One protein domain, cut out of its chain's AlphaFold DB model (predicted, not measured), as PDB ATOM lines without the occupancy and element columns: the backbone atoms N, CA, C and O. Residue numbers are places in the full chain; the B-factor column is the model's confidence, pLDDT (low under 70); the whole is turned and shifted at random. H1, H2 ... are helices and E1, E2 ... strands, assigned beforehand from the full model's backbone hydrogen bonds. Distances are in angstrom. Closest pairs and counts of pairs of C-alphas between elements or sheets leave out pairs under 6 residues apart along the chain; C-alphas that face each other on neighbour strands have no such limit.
ATOM      1  N   ALA A   4     196.987 113.316 198.380       80.44
ATOM      2  CA  ALA A   4     196.768 114.665 198.907       80.44
ATOM      3  C   ALA A   4     197.023 114.713 200.422       80.44
ATOM      4  O   ALA A   4     197.780 115.554 200.901       80.44
ATOM      5  N   GLU A   5     196.485 113.740 201.158       85.06
ATOM      6  CA  GLU A   5     196.709 113.597 202.601       85.06
ATOM      7  C   GLU A   5     198.194 113.385 202.931       85.06
ATOM      8  O   GLU A   5     198.716 114.001 203.859       85.06
ATOM      9  N   LYS A   6     198.915 112.571 202.141       85.62
ATOM     10  CA  LYS A   6     200.370 112.394 202.301       85.62
ATOM     11  C   LYS A   6     201.134 113.701 202.101       85.62
ATOM     12  O   LYS A   6     202.075 113.964 202.852       85.62
ATOM     13  N   ILE A   7     200.746 114.509 201.113       86.56
ATOM     14  CA  ILE A   7     201.357 115.817 200.863       86.56
ATOM     15  C   ILE A   7     201.106 116.741 202.058       86.56
ATOM     16  O   ILE A   7     202.073 117.195 202.656       86.56
ATOM     17  N   ILE A   8     199.852 116.936 202.476       86.50
ATOM     18  CA  ILE A   8     199.485 117.822 203.601       86.50
ATOM     19  C   ILE A   8     200.154 117.390 204.916       86.50
ATOM     20  O   ILE A   8     200.536 118.217 205.750       86.50
ATOM     21  N   LYS A   9     200.350 116.080 205.115       89.38
ATOM     22  CA  LYS A   9     201.053 115.563 206.292       89.38
ATOM     23  C   LYS A   9     202.527 115.977 206.317       89.38
ATOM     24  O   LYS A   9     203.011 116.328 207.389       89.38
ATOM     25  N   ASN A  10     203.215 115.966 205.172       89.81
ATOM     26  CA  ASN A  10     204.673 116.141 205.080       89.81
ATOM     27  C   ASN A  10     205.125 117.526 204.586       89.81
ATOM     28  O   ASN A  10     206.298 117.863 204.725       89.81
ATOM     29  N   TYR A  11     204.225 118.312 204.002       91.06
ATOM     30  CA  TYR A  11     204.518 119.595 203.374       91.06
ATOM     31  C   TYR A  11     203.537 120.653 203.867       91.06
ATOM     32  O   TYR A  11     202.345 120.380 204.015       91.06
ATOM     33  N   ASP A  12     204.044 121.861 204.092       90.56
ATOM     34  CA  ASP A  12     203.201 123.035 204.285       90.56
ATOM     35  C   ASP A  12     202.892 123.628 202.910       90.56
ATOM     36  O   ASP A  12     203.803 123.860 202.107       90.56
ATOM     37  N   ILE A  13     201.607 123.860 202.643       89.06
ATOM     38  CA  ILE A  13     201.115 124.461 201.404       89.06
ATOM     39  C   ILE A  13     200.290 125.688 201.766       89.06
ATOM     40  O   ILE A  13     199.301 125.581 202.488       89.06
ATOM     41  N   ALA A  14     200.683 126.840 201.236       88.06
ATOM     42  CA  ALA A  14     199.977 128.098 201.421       88.06
ATOM     43  C   ALA A  14     199.730 128.773 200.072       88.06
ATOM     44  O   ALA A  14     200.568 128.726 199.171       88.06
ATOM     45  N   PHE A  15     198.578 129.421 199.935       84.69
ATOM     46  CA  PHE A  15     198.303 130.264 198.781       84.69
ATOM     47  C   PHE A  15     199.011 131.614 198.926       84.69
ATOM     48  O   PHE A  15     198.950 132.235 199.986       84.69
ATOM     49  N   VAL A  16     199.656 132.076 197.856       86.38
ATOM     50  CA  VAL A  16     200.374 133.352 197.814       86.38
ATOM     51  C   VAL A  16     199.908 134.161 196.612       86.38
ATOM     52  O   VAL A  16     199.858 133.678 195.477       86.38
ATOM     53  N   LYS A  17     199.565 135.428 196.855       80.50
ATOM     54  CA  LYS A  17     199.185 136.350 195.783       80.50
ATOM     55  C   LYS A  17     200.354 136.525 194.798       80.50
ATOM     56  O   LYS A  17     201.503 136.569 195.230       80.50
ATOM     57  N   PRO A  18     200.084 136.653 193.491       77.75
ATOM     58  CA  PRO A  18     198.770 136.763 192.854       77.75
ATOM     59  C   PRO A  18     198.233 135.437 192.276       77.75
ATOM     60  O   PRO A  18     197.541 135.465 191.271       77.75
ATOM     61  N   GLY A  19     198.542 134.265 192.838       82.62
ATOM     62  CA  GLY A  19     198.078 133.003 192.231       82.62
ATOM     63  C   GLY A  19     199.023 131.821 192.371       82.62
ATOM     64  O   GLY A  19     198.870 130.857 191.631       82.62
ATOM     65  N   PHE A  20     200.020 131.914 193.251       87.50
ATOM     66  CA  PHE A  20     201.036 130.894 193.476       87.50
ATOM     67  C   PHE A  20     200.693 130.018 194.685       87.50
ATOM     68  O   PHE A  20     199.971 130.430 195.593       87.50
ATOM     69  N   LEU A  21     201.300 128.833 194.745       90.31
ATOM     70  CA  LEU A  21     201.389 128.034 195.957       90.31
ATOM     71  C   LEU A  21     202.803 128.118 196.484       90.31
ATOM     72  O   LEU A  21     203.745 127.749 195.792       90.31
ATOM     73  N   ALA A  22     202.939 128.580 197.715       90.88
ATOM     74  CA  ALA A  22     204.137 128.389 198.499       90.88
ATOM     75  C   ALA A  22     204.111 126.976 199.081       90.88
ATOM     76  O   ALA A  22     203.192 126.614 199.813       90.88
ATOM     77  N   ILE A  23     205.126 126.184 198.752       92.69
ATOM     78  CA  ILE A  23     205.275 124.803 199.210       92.69
ATOM     79  C   ILE A  23     206.620 124.666 199.908       92.69
ATOM     80  O   ILE A  23     207.642 125.083 199.364       92.69
ATOM     81  N   ARG A  24     206.644 124.044 201.084       91.50
ATOM     82  CA  ARG A  24     207.886 123.588 201.723       91.50
ATOM     83  C   ARG A  24     207.692 122.223 202.353       91.50
ATOM     84  O   ARG A  24     206.579 121.892 202.760       91.50
ATOM     85  N   LYS A  25     208.763 121.442 202.481       89.44
ATOM     86  CA  LYS A  25     208.733 120.258 203.344       89.44
ATOM     87  C   LYS A  25     208.657 120.733 204.795       89.44
ATOM     88  O   LYS A  25     209.292 121.722 205.160       89.44
ATOM     89  N   LYS A  26     207.870 120.066 205.635       89.12
ATOM     90  CA  LYS A  26     207.828 120.397 207.064       89.12
ATOM     91  C   LYS A  26     209.213 120.188 207.669       89.12
ATOM     92  O   LYS A  26     209.831 119.148 207.460       89.12
ATOM     93  N   GLY A  27     209.690 121.195 208.395       84.88
ATOM     94  CA  GLY A  27     211.063 121.260 208.899       84.88
ATOM     95  C   GLY A  27     212.021 122.063 208.011       84.88
ATOM     96  O   GLY A  27     213.072 122.475 208.499       84.88
ATOM     97  N   ASP A  28     211.653 122.365 206.761       87.44
ATOM     98  CA  ASP A  28     212.427 123.279 205.922       87.44
ATOM     99  C   ASP A  28     212.094 124.739 206.256       87.44
ATOM    100  O   ASP A  28     210.971 125.093 206.619       87.44
ATOM    101  N   LYS A  29     213.083 125.624 206.098       87.62
ATOM    102  CA  LYS A  29     212.911 127.062 206.369       87.62
ATOM    103  C   LYS A  29     212.300 127.832 205.197       87.62
ATOM    104  O   LYS A  29     211.655 128.852 205.416       87.62
ATOM    105  N   LYS A  30     212.514 127.376 203.959       88.12
ATOM    106  CA  LYS A  30     212.188 128.133 202.740       88.12
ATOM    107  C   LYS A  30     210.984 127.540 202.018       88.12
ATOM    108  O   LYS A  30     210.907 126.330 201.838       88.12
ATOM    109  N   PHE A  31     210.088 128.412 201.571       90.19
ATOM    110  CA  PHE A  31     209.020 128.059 200.644       90.19
ATOM    111  C   PHE A  31     209.485 128.203 199.197       90.19
ATOM    112  O   PHE A  31     210.245 129.110 198.862       90.19
ATOM    113  N   ILE A  32     208.974 127.329 198.340       89.88
ATOM    114  CA  ILE A  32     209.105 127.401 196.890       89.88
ATOM    115  C   ILE A  32     207.758 127.851 196.333       89.88
ATOM    116  O   ILE A  32     206.733 127.235 196.626       89.88
ATOM    117  N   ALA A  33     207.755 128.921 195.540       90.75
ATOM    118  CA  ALA A  33     206.563 129.389 194.848       90.75
ATOM    119  C   ALA A  33     206.329 128.567 193.572       90.75
ATOM    120  O   ALA A  33     207.217 128.418 192.735       90.75
ATOM    121  N   VAL A  34     205.117 128.047 193.416       91.06
ATOM    122  CA  VAL A  34     204.725 127.161 192.322       91.06
ATOM    123  C   VAL A  34     203.504 127.727 191.619       91.06
ATOM    124  O   VAL A  34     202.451 127.910 192.230       91.06
ATOM    125  N   ALA A  35     203.634 127.969 190.319       90.56
ATOM    126  CA  ALA A  35     202.533 128.406 189.469       90.56
ATOM    127  C   ALA A  35     201.598 127.235 189.093       90.56
ATOM    128  O   ALA A  35     202.065 126.095 188.961       90.56
ATOM    129  N   PRO A  36     200.303 127.493 188.835       89.31
ATOM    130  CA  PRO A  36     199.363 126.495 188.329       89.31
ATOM    131  C   PRO A  36     199.624 126.227 186.837       89.31
ATOM    132  O   PRO A  36     198.889 126.659 185.953       89.31
ATOM    133  N   SER A  37     200.719 125.523 186.543       86.50
ATOM    134  CA  SER A  37     201.164 125.212 185.182       86.50
ATOM    135  C   SER A  37     201.117 123.715 184.885       86.50
ATOM    136  O   SER A  37     201.456 122.885 185.732       86.50
ATOM    137  N   LYS A  38     200.735 123.364 183.650       88.62
ATOM    138  CA  LYS A  38     200.808 121.988 183.133       88.62
ATOM    139  C   LYS A  38     202.247 121.551 182.830       88.62
ATOM    140  O   LYS A  38     202.507 120.355 182.812       88.62
ATOM    141  N   THR A  39     203.167 122.498 182.630       88.31
ATOM    142  CA  THR A  39     204.574 122.229 182.280       88.31
ATOM    143  C   THR A  39     205.498 122.178 183.495       88.31
ATOM    144  O   THR A  39     206.552 121.552 183.445       88.31
ATOM    145  N   VAL A  40     205.110 122.804 184.612       87.12
ATOM    146  CA  VAL A  40     205.879 122.739 185.861       87.12
ATOM    147  C   VAL A  40     205.613 121.394 186.519       87.12
ATOM    148  O   VAL A  40     204.505 121.140 186.991       87.12
ATOM    149  N   HIS A  41     206.625 120.529 186.553       89.06
ATOM    150  CA  HIS A  41     206.569 119.245 187.244       89.06
ATOM    151  C   HIS A  41     207.197 119.343 188.631       89.06
ATOM    152  O   HIS A  41     208.301 119.854 188.794       89.06
ATOM    153  N   LEU A  42     206.498 118.802 189.621       89.31
ATOM    154  CA  LEU A  42     206.914 118.742 191.013       89.31
ATOM    155  C   LEU A  42     207.129 117.289 191.410       89.31
ATOM    156  O   LEU A  42     206.367 116.406 191.006       89.31
ATOM    157  N   TYR A  43     208.138 117.069 192.246       88.25
ATOM    158  CA  TYR A  43     208.416 115.781 192.859       88.25
ATOM    159  C   TYR A  43     208.277 115.909 194.372       88.25
ATOM    160  O   TYR A  43     209.094 116.547 195.027       88.25
ATOM    161  N   PHE A  44     207.236 115.291 194.922       87.50
ATOM    162  CA  PHE A  44     207.069 115.147 196.361       87.50
ATOM    163  C   PHE A  44     207.789 113.890 196.821       87.50
ATOM    164  O   PHE A  44     207.518 112.794 196.328       87.50
ATOM    165  N   LEU A  45     208.710 114.056 197.761       86.31
ATOM    166  CA  LEU A  45     209.520 112.978 198.314       86.31
ATOM    167  C   LEU A  45     209.017 112.614 199.707       86.31
ATOM    168  O   LEU A  45     208.885 113.485 200.573       86.31
ATOM    169  N   PHE A  46     208.744 111.332 199.917       81.56
ATOM    170  CA  PHE A  46     208.250 110.778 201.171       81.56
ATOM    171  C   PHE A  46     209.277 109.785 201.726       81.56
ATOM    172  O   PHE A  46     209.146 108.584 201.537       81.56
ATOM    173  N   GLY A  47     210.312 110.306 202.386       73.50
ATOM    174  CA  GLY A  47     211.427 109.533 202.940       73.50
ATOM    175  C   GLY A  47     212.280 110.359 203.908       73.50
ATOM    176  O   GLY A  47     212.010 111.554 204.125       73.50
ATOM    177  N   GLY A  48     213.279 109.708 204.501       65.00
ATOM    178  CA  GLY A  48     214.216 110.277 205.469       65.00
ATOM    179  C   GLY A  48     215.226 111.244 204.842       65.00
ATOM    180  O   GLY A  48     215.227 111.485 203.638       65.00
ATOM    181  N   LYS A  49     216.090 111.843 205.672       58.34
ATOM    182  CA  LYS A  49     217.103 112.830 205.238       58.34
ATOM    183  C   LYS A  49     218.199 112.254 204.322       58.34
ATOM    184  O   LYS A  49     218.907 113.048 203.717       58.34
ATOM    185  N   MET A  50     218.349 110.930 204.239       55.62
ATOM    186  CA  MET A  50     219.464 110.268 203.542       55.62
ATOM    187  C   MET A  50     219.060 109.464 202.298       55.62
ATOM    188  O   MET A  50     219.929 108.871 201.670       55.62
ATOM    189  N   ASP A  51     217.787 109.464 201.903       62.16
ATOM    190  CA  ASP A  51     217.346 108.623 200.788       62.16
ATOM    191  C   ASP A  51     217.662 109.288 199.436       62.16
ATOM    192  O   ASP A  51     217.244 110.422 199.165       62.16
ATOM    193  N   ASN A  52     218.372 108.580 198.550       76.75
ATOM    194  CA  ASN A  52     218.644 109.046 197.192       76.75
ATOM    195  C   ASN A  52     217.329 109.152 196.395       76.75
ATOM    196  O   ASN A  52     216.465 108.278 196.452       76.75
ATOM    197  N   PHE A  53     217.177 110.194 195.572       74.06
ATOM    198  CA  PHE A  53     216.002 110.375 194.709       74.06
ATOM    199  C   PHE A  53     215.709 109.161 193.813       74.06
ATOM    200  O   PHE A  53     214.542 108.846 193.560       74.06
ATOM    201  N   GLN A  54     216.743 108.467 193.325       77.81
ATOM    202  CA  GLN A  54     216.550 107.248 192.534       77.81
ATOM    203  C   GLN A  54     215.989 106.088 193.365       77.81
ATOM    204  O   GLN A  54     215.133 105.348 192.877       77.81
ATOM    205  N   GLU A  55     216.411 105.954 194.619       77.88
ATOM    206  CA  GLU A  55     215.908 104.934 195.545       77.88
ATOM    207  C   GLU A  55     214.468 105.240 195.948       77.88
ATOM    208  O   GLU A  55     213.594 104.387 195.817       77.88
ATOM    209  N   LEU A  56     214.167 106.503 196.262       77.19
ATOM    210  CA  LEU A  56     212.802 106.952 196.542       77.19
ATOM    211  C   LEU A  56     211.843 106.691 195.373       77.19
ATOM    212  O   LEU A  56     210.663 106.404 195.588       77.19
ATOM    213  N   LYS A  57     212.320 106.767 194.126       73.75
ATOM    214  CA  LYS A  57     211.531 106.362 192.954       73.75
ATOM    215  C   LYS A  57     211.283 104.856 192.919       73.75
ATOM    216  O   LYS A  57     210.135 104.463 192.712       73.75
ATOM    217  N   LYS A  58     212.318 104.031 193.128       76.38
ATOM    218  CA  LYS A  58     212.198 102.560 193.164       76.38
ATOM    219  C   LYS A  58     211.223 102.107 194.251       76.38
ATOM    220  O   LYS A  58     210.360 101.273 193.997       76.38
ATOM    221  N   GLU A  59     211.274 102.744 195.417       75.81
ATOM    222  CA  GLU A  59     210.401 102.455 196.558       75.81
ATOM    223  C   GLU A  59     208.990 103.057 196.441       75.81
ATOM    224  O   GLU A  59     208.200 102.976 197.382       75.81
ATOM    225  N   LYS A  60     208.643 103.691 195.308       72.50
ATOM    226  CA  LYS A  60     207.358 104.394 195.107       72.50
ATOM    227  C   LYS A  60     207.079 105.460 196.185       72.50
ATOM    228  O   LYS A  60     205.930 105.802 196.472       72.50
ATOM    229  N   ARG A  61     208.146 106.009 196.764       78.38
ATOM    230  CA  ARG A  61     208.160 107.082 197.767       78.38
ATOM    231  C   ARG A  61     208.323 108.470 197.147       78.38
ATOM    232  O   ARG A  61     208.222 109.472 197.850       78.38
ATOM    233  N   ALA A  62     208.518 108.549 195.833       82.44
ATOM    234  CA  ALA A  62     208.452 109.783 195.063       82.44
ATOM    235  C   ALA A  62     207.119 109.887 194.307       82.44
ATOM    236  O   ALA A  62     206.720 108.970 193.590       82.44
ATOM    237  N   PHE A  63     206.449 111.031 194.419       85.75
ATOM    238  CA  PHE A  63     205.215 111.332 193.706       85.75
ATOM    239  C   PHE A  63     205.416 112.510 192.755       85.75
ATOM    240  O   PHE A  63     205.769 113.609 193.181       85.75
ATOM    241  N   LYS A  64     205.176 112.277 191.463       89.12
ATOM    242  CA  LYS A  64     205.237 113.310 190.426       89.12
ATOM    243  C   LYS A  64     203.844 113.891 190.191       89.12
ATOM    244  O   LYS A  64     202.900 113.144 189.952       89.12
ATOM    245  N   ILE A  65     203.729 115.215 190.185       90.56
ATOM    246  CA  ILE A  65     202.497 115.928 189.819       90.56
ATOM    247  C   ILE A  65     202.837 117.233 189.102       90.56
ATOM    248  O   ILE A  65     203.906 117.798 189.308       90.56
ATOM    249  N   THR A  66     201.964 117.710 188.220       92.50
ATOM    250  CA  THR A  66     202.115 119.051 187.639       92.50
ATOM    251  C   THR A  66     201.671 120.117 188.637       92.50
ATOM    252  O   THR A  66     200.864 119.829 189.520       92.50
ATOM    253  N   GLY A  67     202.131 121.360 188.484       89.44
ATOM    254  CA  GLY A  67     201.601 122.495 189.245       89.44
ATOM    255  C   GLY A  67     200.082 122.596 189.090       89.44
ATOM    256  O   GLY A  67     199.362 122.629 190.076       89.44
ATOM    257  N   TYR A  68     199.573 122.491 187.862       91.50
ATOM    258  CA  TYR A  68     198.135 122.423 187.574       91.50
ATOM    259  C   TYR A  68     197.438 121.290 188.346       91.50
ATOM    260  O   TYR A  68     196.433 121.507 189.020       91.50
ATOM    261  N   GLY A  69     197.990 120.074 188.271       89.94
ATOM    262  CA  GLY A  69     197.435 118.904 188.943       89.94
ATOM    263  C   GLY A  69     197.445 119.047 190.461       89.94
ATOM    264  O   GLY A  69     196.499 118.620 191.112       89.94
ATOM    265  N   LEU A  70     198.477 119.680 191.025       90.06
ATOM    266  CA  LEU A  70     198.553 119.951 192.453       90.06
ATOM    267  C   LEU A  70     197.429 120.887 192.888       90.06
ATOM    268  O   LEU A  70     196.744 120.576 193.854       90.06
ATOM    269  N   TYR A  71     197.189 121.981 192.168       90.31
ATOM    270  CA  TYR A  71     196.111 122.904 192.521       90.31
ATOM    271  C   TYR A  71     194.749 122.217 192.454       90.31
ATOM    272  O   TYR A  71     193.998 122.276 193.421       90.31
ATOM    273  N   LYS A  72     194.465 121.492 191.366       89.25
ATOM    274  CA  LYS A  72     193.217 120.729 191.225       89.25
ATOM    275  C   LYS A  72     193.039 119.661 192.315       89.25
ATOM    276  O   LYS A  72     191.920 119.274 192.626       89.25
ATOM    277  N   LYS A  73     194.135 119.151 192.884       88.44
ATOM    278  CA  LYS A  73     194.101 118.136 193.945       88.44
ATOM    279  C   LYS A  73     193.973 118.732 195.348       88.44
ATOM    280  O   LYS A  73     193.430 118.078 196.229       88.44
ATOM    281  N   MET A  74     194.500 119.938 195.549       84.81
ATOM    282  CA  MET A  74     194.480 120.654 196.828       84.81
ATOM    283  C   MET A  74     193.213 121.491 197.015       84.81
ATOM    284  O   MET A  74     192.803 121.736 198.147       84.81
ATOM    285  N   PHE A  75     192.597 121.931 195.920       83.69
ATOM    286  CA  PHE A  75     191.403 122.766 195.920       83.69
ATOM    287  C   PHE A  75     190.302 122.097 195.101       83.69
ATOM    288  O   PHE A  75     190.578 121.488 194.071       83.69
ATOM    289  N   GLY A  76     189.046 122.238 195.534       84.12
ATOM    290  CA  GLY A  76     187.899 121.847 194.712       84.12
ATOM    291  C   GLY A  76     187.854 122.627 193.392       84.12
ATOM    292  O   GLY A  76     188.430 123.712 193.296       84.12
ATOM    293  N   GLU A  77     187.152 122.090 192.389       86.81
ATOM    294  CA  GLU A  77     187.137 122.617 191.014       86.81
ATOM    295  C   GLU A  77     186.831 124.124 190.958       86.81
ATOM    296  O   GLU A  77     187.577 124.868 190.331       86.81
ATOM    297  N   THR A  78     185.820 124.604 191.691       87.25
ATOM    298  CA  THR A  78     185.447 126.031 191.718       87.25
ATOM    299  C   THR A  78     186.603 126.929 192.161       87.25
ATOM    300  O   THR A  78     186.974 127.872 191.466       87.25
ATOM    301  N   LYS A  79     187.226 126.600 193.299       85.94
ATOM    302  CA  LYS A  79     188.338 127.382 193.853       85.94
ATOM    303  C   LYS A  79     189.586 127.265 192.984       85.94
ATOM    304  O   LYS A  79     190.341 128.218 192.845       85.94
ATOM    305  N   PHE A  80     189.797 126.108 192.367       88.50
ATOM    306  CA  PHE A  80     190.869 125.922 191.404       88.50
ATOM    307  C   PHE A  80     190.731 126.864 190.191       88.50
ATOM    308  O   PHE A  80     191.711 127.523 189.839       88.50
ATOM    309  N   GLN A  81     189.539 126.962 189.595       88.44
ATOM    310  CA  GLN A  81     189.290 127.840 188.445       88.44
ATOM    311  C   GLN A  81     189.486 129.320 188.795       88.44
ATOM    312  O   GLN A  81     190.117 130.050 188.034       88.44
ATOM    313  N   GLU A  82     189.033 129.747 189.977       88.81
ATOM    314  CA  GLU A  82     189.255 131.109 190.470       88.81
ATOM    315  C   GLU A  82     190.757 131.437 190.543       88.81
ATOM    316  O   GLU A  82     191.220 132.406 189.938       88.81
ATOM    317  N   LEU A  83     191.546 130.583 191.207       86.62
ATOM    318  CA  LEU A  83     192.992 130.776 191.352       86.62
ATOM    319  C   LEU A  83     193.731 130.748 190.008       86.62
ATOM    320  O   LEU A  83     194.675 131.516 189.802       86.62
ATOM    321  N   LEU A  84     193.299 129.877 189.094       88.38
ATOM    322  CA  LEU A  84     193.835 129.816 187.739       88.38
ATOM    323  C   LEU A  84     193.574 131.127 186.985       88.38
ATOM    324  O   LEU A  84     194.483 131.624 186.320       88.38
ATOM    325  N   GLY A  85     192.384 131.713 187.139       89.12
ATOM    326  CA  GLY A  85     192.031 133.013 186.568       89.12
ATOM    327  C   GLY A  85     192.910 134.152 187.093       89.12
ATOM    328  O   GLY A  85     193.436 134.935 186.300       89.12
ATOM    329  N   VAL A  86     193.159 134.220 188.409       89.31
ATOM    330  CA  VAL A  86     194.061 135.245 188.981       89.31
ATOM    331  C   VAL A  86     195.480 135.101 188.417       89.31
ATOM    332  O   VAL A  86     196.085 136.092 187.996       89.31
ATOM    333  N   TRP A  87     195.987 133.868 188.325       88.62
ATOM    334  CA  TRP A  87     197.298 133.593 187.735       88.62
ATOM    335  C   TRP A  87     197.380 133.988 186.254       88.62
ATOM    336  O   TRP A  87     198.351 134.620 185.837       88.62
ATOM    337  N   GLN A  88     196.373 133.635 185.451       88.12
ATOM    338  CA  GLN A  88     196.324 133.988 184.030       88.12
ATOM    339  C   GLN A  88     196.298 135.506 183.833       88.12
ATOM    340  O   GLN A  88     197.087 136.025 183.044       88.12
ATOM    341  N   ASN A  89     195.484 136.223 184.610       89.06
ATOM    342  CA  ASN A  89     195.431 137.683 184.586       89.06
ATOM    343  C   ASN A  89     196.780 138.314 184.948       89.06
ATOM    344  O   ASN A  89     197.227 139.248 184.281       89.06
ATOM    345  N   TYR A  90     197.461 137.792 185.971       88.12
ATOM    346  CA  TYR A  90     198.812 138.233 186.315       88.12
ATOM    347  C   TYR A  90     199.802 137.992 185.169       88.12
ATOM    348  O   TYR A  90     200.577 138.886 184.826       88.12
ATOM    349  N   LYS A  91     199.759 136.807 184.549       84.88
ATOM    350  CA  LYS A  91     200.640 136.451 183.433       84.88
ATOM    351  C   LYS A  91     200.428 137.381 182.235       84.88
ATOM    352  O   LYS A  91     201.408 137.860 181.677       84.88
ATOM    353  N   ILE A  92     199.176 137.661 181.867       86.44
ATOM    354  CA  ILE A  92     198.834 138.583 180.772       86.44
ATOM    355  C   ILE A  92     199.399 139.978 181.063       86.44
ATOM    356  O   ILE A  92     200.136 140.514 180.242       86.44
ATOM    357  N   LYS A  93     199.150 140.524 182.262       86.69
ATOM    358  CA  LYS A  93     199.664 141.846 182.667       86.69
ATOM    359  C   LYS A  93     201.193 141.939 182.678       86.69
ATOM    360  O   LYS A  93     201.724 143.024 182.505       86.69
ATOM    361  N   ARG A  94     201.898 140.827 182.909       80.12
ATOM    362  CA  ARG A  94     203.372 140.768 182.916       80.12
ATOM    363  C   ARG A  94     203.995 140.551 181.541       80.12
ATOM    364  O   ARG A  94     205.177 140.816 181.407       80.12
ATOM    365  N   MET A  95     203.249 140.015 180.576       73.75
ATOM    366  CA  MET A  95     203.720 139.836 179.194       73.75
ATOM    367  C   MET A  95     203.319 141.000 178.282       73.75
ATOM    368  O   MET A  95     203.924 141.168 177.232       73.75
ATOM    369  N   GLY A  96     202.282 141.759 178.650       58.03
ATOM    370  CA  GLY A  96     201.846 142.964 177.939       58.03
ATOM    371  C   GLY A  96     202.448 144.273 178.464       58.03
ATOM    372  O   GLY A  96     202.013 145.330 178.021       58.03
ATOM    373  N   ALA A  97     203.381 144.205 179.418       51.44
ATOM    374  CA  ALA A  97     204.159 145.328 179.948       51.44
ATOM    375  C   ALA A  97     205.628 145.138 179.572       51.44
ATOM    376  O   ALA A  97     206.293 146.159 179.303       51.44
TER     377      ALA A  97
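This is residues 4 to 97 of the 97 residues of an uncharacterized protein of Clostridium botulinum (UniProt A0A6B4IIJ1). What does the model look like? It is two small antiparallel ribbons, E1 E2 E3 and E4 E5, splayed apart, with the short helices H1 and H3 covering the gap along one side. The long helix H4 slants across one end, where its residues 92 to 95 stick out, and the short helix H2 caps the far end of E4 E5. What is it made of? The printed part has 94 residues, with four named helices and five named strands in the order H1 E1 E2 E3 E4 H2 E5 H3 H4, and its class is mixed. How is it proportioned? It is only just compact, close to loose, with a radius of gyration of the C-alphas of 14.6 A, and elongated, spanning 44 by 26 by 23 A.

How is the largest sheet built? E1, residues 11 to 16, E2, residues 20 to 25, and E3, residues 32 to 34, form a meander, each strand the antiparallel neighbour of the one before. E1 and E2 are a hairpin, with N 14 and O 22 2.9 A apart; E2 and E3 are another, with N 23 and O 32 2.9 A apart, both pairs within hydrogen-bond range. What of the second sheet? E4, residues 41 to 45, and E5, residues 62 to 66, are antiparallel at 154 degrees, with N 44 and O 63 within hydrogen-bond range at 2.8 A. E3 and E4 are apart. Where are the helices? H1, residues 4 to 10, H3, residues 67 to 74, and H4, residues 77 to 95, only graze the sheet E1 E2 E3, while H2, residues 53 to 58, is not on it; the closest C-alphas of H2 and E5, Leu 56 and Ala 62, are 5.4 A apart. H3 and H4 are close but not clearly touching, Lys 72 and Phe 80 having the closest C-alphas at 5.7 A, at a shallow tilt of 29 degrees, opposite ways. In H1, H2, H3 and H4 every O i to N i+4 pair is within hydrogen-bond range.

Where do the first and last elements lie? H1 begins at C-alpha 4, (196.768, 114.665, 198.907), and H4 ends at C-alpha 95, (203.720, 139.836, 179.194). Which elements are longest? H4 measures 26.7 A from first to last C-alpha, E2 16.4 A and E1 15.4 A.

How far does it reach? The two C-alphas farthest apart, those of Glu 59 and Ala 97, are 46.4 A apart. Is it continuous? The printed part has no cut, and no link is long. Where is confidence low? Residues 48 to 51 and 96 to 97 have pLDDT under 70.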